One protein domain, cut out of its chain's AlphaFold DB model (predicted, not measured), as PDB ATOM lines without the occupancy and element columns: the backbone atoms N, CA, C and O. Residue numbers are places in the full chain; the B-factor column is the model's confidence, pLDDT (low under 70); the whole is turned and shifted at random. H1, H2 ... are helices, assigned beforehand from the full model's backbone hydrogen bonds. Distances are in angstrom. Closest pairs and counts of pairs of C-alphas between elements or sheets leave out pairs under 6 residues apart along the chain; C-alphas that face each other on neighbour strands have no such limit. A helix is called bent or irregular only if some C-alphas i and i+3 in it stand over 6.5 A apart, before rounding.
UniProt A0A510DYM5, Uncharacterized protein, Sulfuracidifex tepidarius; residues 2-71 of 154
ATOM      1  N   GLU A   2     -20.925   6.313  57.475       58.44
ATOM      2  CA  GLU A   2     -20.812   7.447  56.533       58.44
ATOM      3  C   GLU A   2     -22.136   8.193  56.278       58.44
ATOM      4  O   GLU A   2     -22.159   9.419  56.308       58.44
ATOM      5  N   GLU A   3     -23.255   7.478  56.118       64.81
ATOM      6  CA  GLU A   3     -24.573   8.092  55.882       64.81
ATOM      7  C   GLU A   3     -25.088   8.897  57.089       64.81
ATOM      8  O   GLU A   3     -25.547  10.026  56.941       64.81
ATOM      9  N   PHE A   4     -24.925   8.370  58.307       64.94
ATOM     10  CA  PHE A   4     -25.296   9.074  59.539       64.94
ATOM     11  C   PHE A   4     -24.428  10.320  59.765       64.94
ATOM     12  O   PHE A   4     -24.922  11.382  60.155       64.94
ATOM     13  N   THR A   5     -23.129  10.207  59.485       64.94
ATOM     14  CA  THR A   5     -22.191  11.327  59.553       64.94
ATOM     15  C   THR A   5     -22.568  12.417  58.550       64.94
ATOM     16  O   THR A   5     -22.655  13.576  58.949       64.94
ATOM     17  N   LYS A   6     -22.883  12.050  57.299       69.69
ATOM     18  CA  LYS A   6     -23.377  12.968  56.259       69.69
ATOM     19  C   LYS A   6     -24.630  13.725  56.711       69.69
ATOM     20  O   LYS A   6     -24.624  14.952  56.728       69.69
ATOM     21  N   ILE A   7     -25.641  13.004  57.195       75.69
ATOM     22  CA  ILE A   7     -26.893  13.588  57.706       75.69
ATOM     23  C   ILE A   7     -26.634  14.573  58.856       75.69
ATOM     24  O   ILE A   7     -27.221  15.651  58.903       75.69
ATOM     25  N   SER A   8     -25.733  14.235  59.780       72.88
ATOM     26  CA  SER A   8     -25.411  15.099  60.927       72.88
ATOM     27  C   SER A   8     -24.809  16.441  60.492       72.88
ATOM     28  O   SER A   8     -25.075  17.476  61.101       72.88
ATOM     29  N   ILE A   9     -24.023  16.439  59.414       73.31
ATOM     30  CA  ILE A   9     -23.422  17.645  58.833       73.31
ATOM     31  C   ILE A   9     -24.473  18.463  58.116       73.31
ATOM     32  O   ILE A   9     -24.531  19.672  58.320       73.31
ATOM     33  N   ASP A  10     -25.307  17.807  57.313       82.00
ATOM     34  CA  ASP A  10     -26.402  18.469  56.618       82.00
ATOM     35  C   ASP A  10     -27.316  19.185  57.616       82.00
ATOM     36  O   ASP A  10     -27.648  20.350  57.418       82.00
ATOM     37  N   LEU A  11     -27.627  18.564  58.755       82.69
ATOM     38  CA  LEU A  11     -28.377  19.197  59.845       82.69
ATOM     39  C   LEU A  11     -27.622  20.378  60.485       82.69
ATOM     40  O   LEU A  11     -28.189  21.457  60.692       82.69
ATOM     41  N   ALA A  12     -26.333  20.204  60.786       83.31
ATOM     42  CA  ALA A  12     -25.522  21.247  61.413       83.31
ATOM     43  C   ALA A  12     -25.303  22.466  60.499       83.31
ATOM     44  O   ALA A  12     -25.247  23.598  60.984       83.31
ATOM     45  N   LEU A  13     -25.176  22.246  59.189       85.62
ATOM     46  CA  LEU A  13     -24.948  23.290  58.194       85.62
ATOM     47  C   LEU A  13     -26.248  23.946  57.719       85.62
ATOM     48  O   LEU A  13     -26.298  25.173  57.653       85.62
ATOM     49  N   SER A  14     -27.299  23.171  57.434       88.06
ATOM     50  CA  SER A  14     -28.582  23.697  56.928       88.06
ATOM     51  C   SER A  14     -29.233  24.700  57.877       88.06
ATOM     52  O   SER A  14     -29.831  25.677  57.436       88.06
ATOM     53  N   SER A  15     -29.048  24.518  59.186       87.50
ATOM     54  CA  SER A  15     -29.551  25.445  60.206       87.50
ATOM     55  C   SER A  15     -28.799  26.781  60.274       87.50
ATOM     56  O   SER A  15     -29.308  27.733  60.865       87.50
ATOM     57  N   LYS A  16     -27.597  26.880  59.687       88.56
ATOM     58  CA  LYS A  16     -26.725  28.067  59.782       88.56
ATOM     59  C   LYS A  16     -26.419  28.729  58.442       88.56
ATOM     60  O   LYS A  16     -26.022  29.891  58.422       88.56
ATOM     61  N   ILE A  17     -26.590  28.014  57.333       90.00
ATOM     62  CA  ILE A  17     -26.281  28.495  55.988       90.00
ATOM     63  C   ILE A  17     -27.581  28.808  55.248       90.00
ATOM     64  O   ILE A  17     -28.436  27.948  55.052       90.00
ATOM     65  N   LYS A  18     -27.715  30.056  54.791       90.12
ATOM     66  CA  LYS A  18     -28.857  30.478  53.972       90.12
ATOM     67  C   LYS A  18     -28.842  29.768  52.620       90.12
ATOM     68  O   LYS A  18     -27.783  29.576  52.032       90.12
ATOM     69  N   ASN A  19     -30.030  29.450  52.103       92.06
ATOM     70  CA  ASN A  19     -30.217  28.784  50.810       92.06
ATOM     71  C   ASN A  19     -29.472  27.440  50.688       92.06
ATOM     72  O   ASN A  19     -29.070  27.072  49.587       92.06
ATOM     73  N   TYR A  20     -29.291  26.714  51.799       92.69
ATOM     74  CA  TYR A  20     -28.496  25.483  51.866       92.69
ATOM     75  C   TYR A  20     -28.778  24.498  50.724       92.69
ATOM     76  O   TYR A  20     -27.853  24.111  50.015       92.69
ATOM     77  N   ASP A  21     -30.049  24.170  50.484       93.12
ATOM     78  CA  ASP A  21     -30.448  23.189  49.467       93.12
ATOM     79  C   ASP A  21     -30.012  23.595  48.054       93.12
ATOM     80  O   ASP A  21     -29.569  22.761  47.261       93.12
ATOM     81  N   LYS A  22     -30.063  24.898  47.749       95.19
ATOM     82  CA  LYS A  22     -29.574  25.437  46.476       95.19
ATOM     83  C   LYS A  22     -28.063  25.231  46.350       95.19
ATOM     84  O   LYS A  22     -27.598  24.759  45.318       95.19
ATOM     85  N   LEU A  23     -27.305  25.533  47.406       95.12
ATOM     86  CA  LEU A  23     -25.845  25.379  47.420       95.12
ATOM     87  C   LEU A  23     -25.429  23.909  47.293       95.12
ATOM     88  O   LEU A  23     -24.458  23.599  46.604       95.12
ATOM     89  N   ILE A  24     -26.178  23.001  47.924       94.62
ATOM     90  CA  ILE A  24     -25.979  21.558  47.779       94.62
ATOM     91  C   ILE A  24     -26.256  21.116  46.346       94.62
ATOM     92  O   ILE A  24     -25.400  20.463  45.754       94.62
ATOM     93  N   SER A  25     -27.373  21.534  45.750       95.56
ATOM     94  CA  SER A  25     -27.698  21.204  44.356       95.56
ATOM     95  C   SER A  25     -26.621  21.690  43.374       95.56
ATOM     96  O   SER A  25     -26.178  20.944  42.495       95.56
ATOM     97  N   GLU A  26     -26.117  22.911  43.561       94.88
ATOM     98  CA  GLU A  26     -25.001  23.445  42.775       94.88
ATOM     99  C   GLU A  26     -23.703  22.658  43.004       94.88
ATOM    100  O   GLU A  26     -22.973  22.362  42.056       94.88
ATOM    101  N   GLY A  27     -23.418  22.286  44.251       94.62
ATOM    102  CA  GLY A  27     -22.273  21.460  44.619       94.62
ATOM    103  C   GLY A  27     -22.305  20.070  43.983       94.62
ATOM    104  O   GLY A  27     -21.288  19.608  43.467       94.62
ATOM    105  N   GLU A  28     -23.468  19.423  43.951       93.62
ATOM    106  CA  GLU A  28     -23.672  18.144  43.265       93.62
ATOM    107  C   GLU A  28     -23.493  18.272  41.753       93.62
ATOM    108  O   GLU A  28     -22.860  17.418  41.129       93.62
ATOM    109  N   SER A  29     -24.017  19.344  41.153       94.19
ATOM    110  CA  SER A  29     -23.826  19.634  39.730       94.19
ATOM    111  C   SER A  29     -22.342  19.820  39.389       94.19
ATOM    112  O   SER A  29     -21.831  19.214  38.442       94.19
ATOM    113  N   LYS A  30     -21.612  20.579  40.219       93.75
ATOM    114  CA  LYS A  30     -20.156  20.743  40.101       93.75
ATOM    115  C   LYS A  30     -19.415  19.425  40.259       93.75
ATOM    116  O   LYS A  30     -18.516  19.150  39.480       93.75
ATOM    117  N   MET A  31     -19.799  18.595  41.225       92.12
ATOM    118  CA  MET A  31     -19.179  17.287  41.440       92.12
ATOM    119  C   MET A  31     -19.323  16.389  40.209       92.12
ATOM    120  O   MET A  31     -18.329  15.858  39.725       92.12
ATOM    121  N   LYS A  32     -20.538  16.286  39.655       91.06
ATOM    122  CA  LYS A  32     -20.839  15.460  38.472       91.06
ATOM    123  C   LYS A  32     -20.125  15.922  37.199       91.06
ATOM    124  O   LYS A  32     -19.927  15.119  36.297       91.06
ATOM    125  N   SER A  33     -19.777  17.204  37.110       90.56
ATOM    126  CA  SER A  33     -19.078  17.789  35.956       90.56
ATOM    127  C   SER A  33     -17.570  17.969  36.172       90.56
ATOM    128  O   SER A  33     -16.864  18.370  35.247       90.56
ATOM    129  N   CYS A  34     -17.063  17.677  37.371       91.06
ATOM    130  CA  CYS A  34     -15.664  17.865  37.726       91.06
ATOM    131  C   CYS A  34     -14.794  16.769  37.107       91.06
ATOM    132  O   CYS A  34     -14.992  15.585  37.371       91.06
ATOM    133  N   VAL A  35     -13.757  17.167  36.367       90.56
ATOM    134  CA  VAL A  35     -12.789  16.234  35.759       90.56
ATOM    135  C   VAL A  35     -11.996  15.425  36.791       90.56
ATOM    136  O   VAL A  35     -11.471  14.365  36.477       90.56
ATOM    137  N   PHE A  36     -11.925  15.912  38.031       91.25
ATOM    138  CA  PHE A  36     -11.221  15.260  39.132       91.25
ATOM    139  C   PHE A  36     -12.113  14.336  39.970       91.25
ATOM    140  O   PHE A  36     -11.671  13.885  41.030       91.25
ATOM    141  N   TYR A  37     -13.369  14.119  39.578       91.00
ATOM    142  CA  TYR A  37     -14.280  13.216  40.273       91.00
ATOM    143  C   TYR A  37     -14.441  11.921  39.471       91.00
ATOM    144  O   TYR A  37     -14.926  11.943  38.343       91.00
ATOM    145  N   ASP A  38     -14.043  10.787  40.050       88.50
ATOM    146  CA  ASP A  38     -14.029   9.478  39.374       88.50
ATOM    147  C   ASP A  38     -15.291   8.631  39.633       88.50
ATOM    148  O   ASP A  38     -15.278   7.413  39.475       88.50
ATOM    149  N   ASN A  39     -16.401   9.286  39.993       85.38
ATOM    150  CA  ASN A  39     -17.667   8.702  40.465       85.38
ATOM    151  C   ASN A  39     -17.644   8.079  41.868       85.38
ATOM    152  O   ASN A  39     -18.707   7.692  42.352       85.38
ATOM    153  N   ASP A  40     -16.494   8.045  42.538       86.06
ATOM    154  CA  ASP A  40     -16.355   7.557  43.918       86.06
ATOM    155  C   ASP A  40     -15.660   8.600  44.811       86.06
ATOM    156  O   ASP A  40     -16.054   8.858  45.949       86.06
ATOM    157  N   SER A  41     -14.627   9.250  44.285       89.06
ATOM    158  CA  SER A  41     -13.704  10.077  45.045       89.06
ATOM    159  C   SER A  41     -13.162  11.261  44.246       89.06
ATOM    160  O   SER A  41     -13.254  11.332  43.020       89.06
ATOM    161  N   CYS A  42     -12.584  12.231  44.957       89.50
ATOM    162  CA  CYS A  42     -11.849  13.327  44.337       89.50
ATOM    163  C   CYS A  42     -10.353  13.002  44.252       89.50
ATOM    164  O   CYS A  42      -9.683  12.880  45.279       89.50
ATOM    165  N   ILE A  43      -9.812  12.950  43.032       90.31
ATOM    166  CA  ILE A  43      -8.397  12.625  42.782       90.31
ATOM    167  C   ILE A  43      -7.461  13.841  42.858       90.31
ATOM    168  O   ILE A  43      -6.244  13.667  42.929       90.31
ATOM    169  N   LYS A  44      -8.006  15.071  42.876       90.69
ATOM    170  CA  LYS A  44      -7.210  16.313  42.939       90.69
ATOM    171  C   LYS A  44      -6.493  16.479  44.275       90.69
ATOM    172  O   LYS A  44      -5.422  17.077  44.339       90.69
ATOM    173  N   PHE A  45      -7.076  15.964  45.351       88.12
ATOM    174  CA  PHE A  45      -6.572  16.162  46.703       88.12
ATOM    175  C   PHE A  45      -5.809  14.935  47.197       88.12
ATOM    176  O   PHE A  45      -6.227  13.793  47.009       88.12
ATOM    177  N   LYS A  46      -4.684  15.161  47.878       87.44
ATOM    178  CA  LYS A  46      -3.963  14.080  48.559       87.44
ATOM    179  C   LYS A  46      -4.808  13.549  49.732       87.44
ATOM    180  O   LYS A  46      -5.415  14.368  50.427       87.44
ATOM    181  N   PRO A  47      -4.793  12.237  50.038       81.88
ATOM    182  CA  PRO A  47      -5.557  11.666  51.160       81.88
ATOM    183  C   PRO A  47      -5.217  12.273  52.531       81.88
ATOM    184  O   PRO A  47      -6.054  12.331  53.426       81.88
ATOM    185  N   ASN A  48      -3.989  12.775  52.693       82.69
ATOM    186  CA  ASN A  48      -3.532  13.445  53.912       82.69
ATOM    187  C   ASN A  48      -3.963  14.922  54.021       82.69
ATOM    188  O   ASN A  48      -3.554  15.600  54.966       82.69
ATOM    189  N   SER A  49      -4.776  15.425  53.084       83.62
ATOM    190  CA  SER A  49      -5.370  16.762  53.164       83.62
ATOM    191  C   SER A  49      -6.144  16.916  54.475       83.62
ATOM    192  O   SER A  49      -6.956  16.065  54.848       83.62
ATOM    193  N   LYS A  50      -5.903  18.018  55.190       78.62
ATOM    194  CA  LYS A  50      -6.584  18.332  56.458       78.62
ATOM    195  C   LYS A  50      -7.876  19.106  56.192       78.62
ATOM    196  O   LYS A  50      -8.113  20.175  56.760       78.62
ATOM    197  N   ILE A  51      -8.686  18.577  55.283       79.12
ATOM    198  CA  ILE A  51     -10.091  18.963  55.154       79.12
ATOM    199  C   ILE A  51     -10.905  18.283  56.262       79.12
ATOM    200  O   ILE A  51     -10.362  17.506  57.057       79.12
ATOM    201  N   LEU A  52     -12.203  18.575  56.336       72.50
ATOM    202  CA  LEU A  52     -13.066  17.955  57.337       72.50
ATOM    203  C   LEU A  52     -13.026  16.427  57.214       72.50
ATOM    204  O   LEU A  52     -13.151  15.887  56.117       72.50
ATOM    205  N   ALA A  53     -12.867  15.734  58.347       59.81
ATOM    206  CA  ALA A  53     -12.691  14.276  58.390       59.81
ATOM    207  C   ALA A  53     -13.859  13.492  57.773       59.81
ATOM    208  O   ALA A  53     -13.705  12.373  57.321       59.81
ATOM    209  N   ILE A  54     -15.009  14.137  57.729       64.75
ATOM    210  CA  ILE A  54     -16.273  13.704  57.148       64.75
ATOM    211  C   ILE A  54     -16.320  13.748  55.613       64.75
ATOM    212  O   ILE A  54     -17.245  13.212  55.015       64.75
ATOM    213  N   TRP A  55     -15.361  14.417  54.971       75.50
ATOM    214  CA  TRP A  55     -15.228  14.510  53.510       75.50
ATOM    215  C   TRP A  55     -14.091  13.625  52.992       75.50
ATOM    216  O   TRP A  55     -13.585  13.800  51.883       75.50
ATOM    217  N   LYS A  56     -13.639  12.694  53.830       74.06
ATOM    218  CA  LYS A  56     -12.598  11.726  53.522       74.06
ATOM    219  C   LYS A  56     -12.951  10.384  54.153       74.06
ATOM    220  O   LYS A  56     -13.580  10.335  55.203       74.06
ATOM    221  N   ASN A  57     -12.504   9.316  53.521       70.56
ATOM    222  CA  ASN A  57     -12.309   8.032  54.177       70.56
ATOM    223  C   ASN A  57     -10.794   7.815  54.363       70.56
ATOM    224  O   ASN A  57      -9.988   8.669  53.982       70.56
ATOM    225  N   ASP A  58     -10.385   6.700  54.966       68.62
ATOM    226  CA  ASP A  58      -8.984   6.471  55.361       68.62
ATOM    227  C   ASP A  58      -7.976   6.529  54.198       68.62
ATOM    228  O   ASP A  58      -6.777   6.701  54.420       68.62
ATOM    229  N   THR A  59      -8.441   6.405  52.951       74.12
ATOM    230  CA  THR A  59      -7.569   6.300  51.769       74.12
ATOM    231  C   THR A  59      -7.895   7.289  50.653       74.12
ATOM    232  O   THR A  59      -7.046   7.533  49.795       74.12
ATOM    233  N   LYS A  60      -9.089   7.887  50.658       82.44
ATOM    234  CA  LYS A  60      -9.611   8.732  49.583       82.44
ATOM    235  C   LYS A  60     -10.401   9.915  50.130       82.44
ATOM    236  O   LYS A  60     -10.900   9.922  51.251       82.44
ATOM    237  N   ILE A  61     -10.556  10.926  49.287       82.94
ATOM    238  CA  ILE A  61     -11.422  12.071  49.550       82.94
ATOM    239  C   ILE A  61     -12.786  11.741  48.952       82.94
ATOM    240  O   ILE A  61     -12.890  11.638  47.735       82.94
ATOM    241  N   SER A  62     -13.803  11.553  49.794       84.81
ATOM    242  CA  SER A  62     -15.200  11.386  49.376       84.81
ATOM    243  C   SER A  62     -15.881  12.746  49.537       84.81
ATOM    244  O   SER A  62     -16.255  13.127  50.653       84.81
ATOM    245  N   PRO A  63     -15.909  13.572  48.475       83.00
ATOM    246  CA  PRO A  63     -16.243  14.972  48.626       83.00
ATOM    247  C   PRO A  63     -17.739  15.144  48.896       83.00
ATOM    248  O   PRO A  63     -18.597  14.649  48.172       83.00
ATOM    249  N   HIS A  64     -18.063  15.925  49.919       87.69
ATOM    250  CA  HIS A  64     -19.431  16.385  50.125       87.69
ATOM    251  C   HIS A  64     -19.815  17.442  49.087       87.69
ATOM    252  O   HIS A  64     -18.975  18.242  48.675       87.69
ATOM    253  N   ALA A  65     -21.099  17.533  48.732       90.62
ATOM    254  CA  ALA A  65     -21.587  18.534  47.781       90.62
ATOM    255  C   ALA A  65     -21.208  19.967  48.195       90.62
ATOM    256  O   ALA A  65     -20.712  20.737  47.378       90.62
ATOM    257  N   MET A  66     -21.323  20.299  49.487       91.38
ATOM    258  CA  MET A  66     -20.859  21.592  50.016       91.38
ATOM    259  C   MET A  66     -19.362  21.834  49.761       91.38
ATOM    260  O   MET A  66     -18.963  22.943  49.419       91.38
ATOM    261  N   PHE A  67     -18.516  20.807  49.872       90.19
ATOM    262  CA  PHE A  67     -17.096  20.945  49.548       90.19
ATOM    263  C   PHE A  67     -16.885  21.207  48.054       90.19
ATOM    264  O   PHE A  67     -16.131  22.106  47.692       90.19
ATOM    265  N   CYS A  68     -17.603  20.495  47.183       91.88
ATOM    266  CA  CYS A  68     -17.579  20.730  45.736       91.88
ATOM    267  C   CYS A  68     -18.082  22.131  45.359       91.88
ATOM    268  O   CYS A  68     -17.518  22.765  44.467       91.88
ATOM    269  N   TYR A  69     -19.089  22.654  46.065       93.94
ATOM    270  CA  TYR A  69     -19.559  24.027  45.896       93.94
ATOM    271  C   TYR A  69     -18.443  25.044  46.181       93.94
ATOM    272  O   TYR A  69     -18.284  26.004  45.416       93.94
ATOM    273  N   LEU A  70     -17.661  24.814  47.240       93.31
ATOM    274  CA  LEU A  70     -16.537  25.653  47.670       93.31
ATOM    275  C   LEU A  70     -15.225  25.382  46.915       93.31
ATOM    276  O   LEU A  70     -14.260  26.112  47.101       93.31
ATOM    277  N   CYS A  71     -15.137  24.324  46.113       91.38
ATOM    278  CA  CYS A  71     -13.880  23.920  45.495       91.38
ATOM    279  C   CYS A  71     -13.494  24.877  44.348       91.38
ATOM    280  O   CYS A  71     -14.267  25.019  43.396       91.38
TER     281      CYS A  71
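Overview. This is residues 2 to 71 of the 154 residues of an uncharacterized protein of Sulfuracidifex tepidarius (UniProt A0A510DYM5). Two helices, H1 and H2, make a wide V with its corner at the link between them, and the short helix H3 crosses H2 on the inner side of the V. The long stretch of residues 34 to 64, with no named element, runs from the end of H2 across the open side of the V and folds back inward to H3. The printed part has 70 residues with three named helices, in the order H1, H2, H3 along the chain, and no named strand; the class is all helix, though under half of the residues, 33 of 70, are in named elements. The whole is compact, with a radius of gyration of the C-alphas of 11.8 A, and rounded, spanning 30 by 24 by 19 A.

Arrangement. The longest helix is H2, residues 20 to 33. H3, residues 65 to 70, touches H2 with 21 pairs of C-alphas within 8 A; the closest are those of Gly 27 and Tyr 69, 3.9 A apart. Their lines stand about perpendicular, at 85 degrees, and their centres are 6.9 A apart. H1, residues 2 to 14, and H2 touch only at the corner by their link, and only just, with 3 pairs of C-alphas within 8 A. H1 touches H2 with residues 13 to 14 alone, and H2 touches H1 with residues 20 to 21 alone; the closest C-alphas are those of Ser 14 and Tyr 20, 5.4 A apart. H1 and H2 run opposite ways at a steep tilt of 50 degrees, with their centres 15.6 A apart. H1 and H3 are apart. In H1, H2 and H3 every O i to N i+4 pair is within hydrogen-bond range.

Along the chain. H2 goes from Tyr 20, with its C-alpha at (-28.496, 25.483, 51.866), to Ser 33, with its C-alpha at (-19.078, 17.789, 35.956), a length of 20.0 A. H1 goes from Glu 2, with its C-alpha at (-20.812, 7.447, 56.533), to Ser 14 and measures 18.0 A. H3 goes from Ala 65 to Leu 70, whose C-alpha is at (-16.537, 25.653, 47.670), over 8.7 A. No helix is bent or irregular.

Size, cuts and confidence. The two C-alphas farthest apart are those of Lys 18 and Thr 59, at 32.3 A; those of Glu 2 and Cys 71, the first and last printed, are 21.0 A apart. The printed part has no cut. The link from H1 to H2, 5 residues, is tight, and the link from H2 to H3, 31 residues, is long. The C-alphas of this long link lie 1 to 16 A from the mean of all C-alphas. The mean pLDDT of the printed part is 84.5; residues 2 to 6, 53 to 54 and 58 are under 70. The mean pLDDT is 74 in H1, 94 in H2 and 92 in H3.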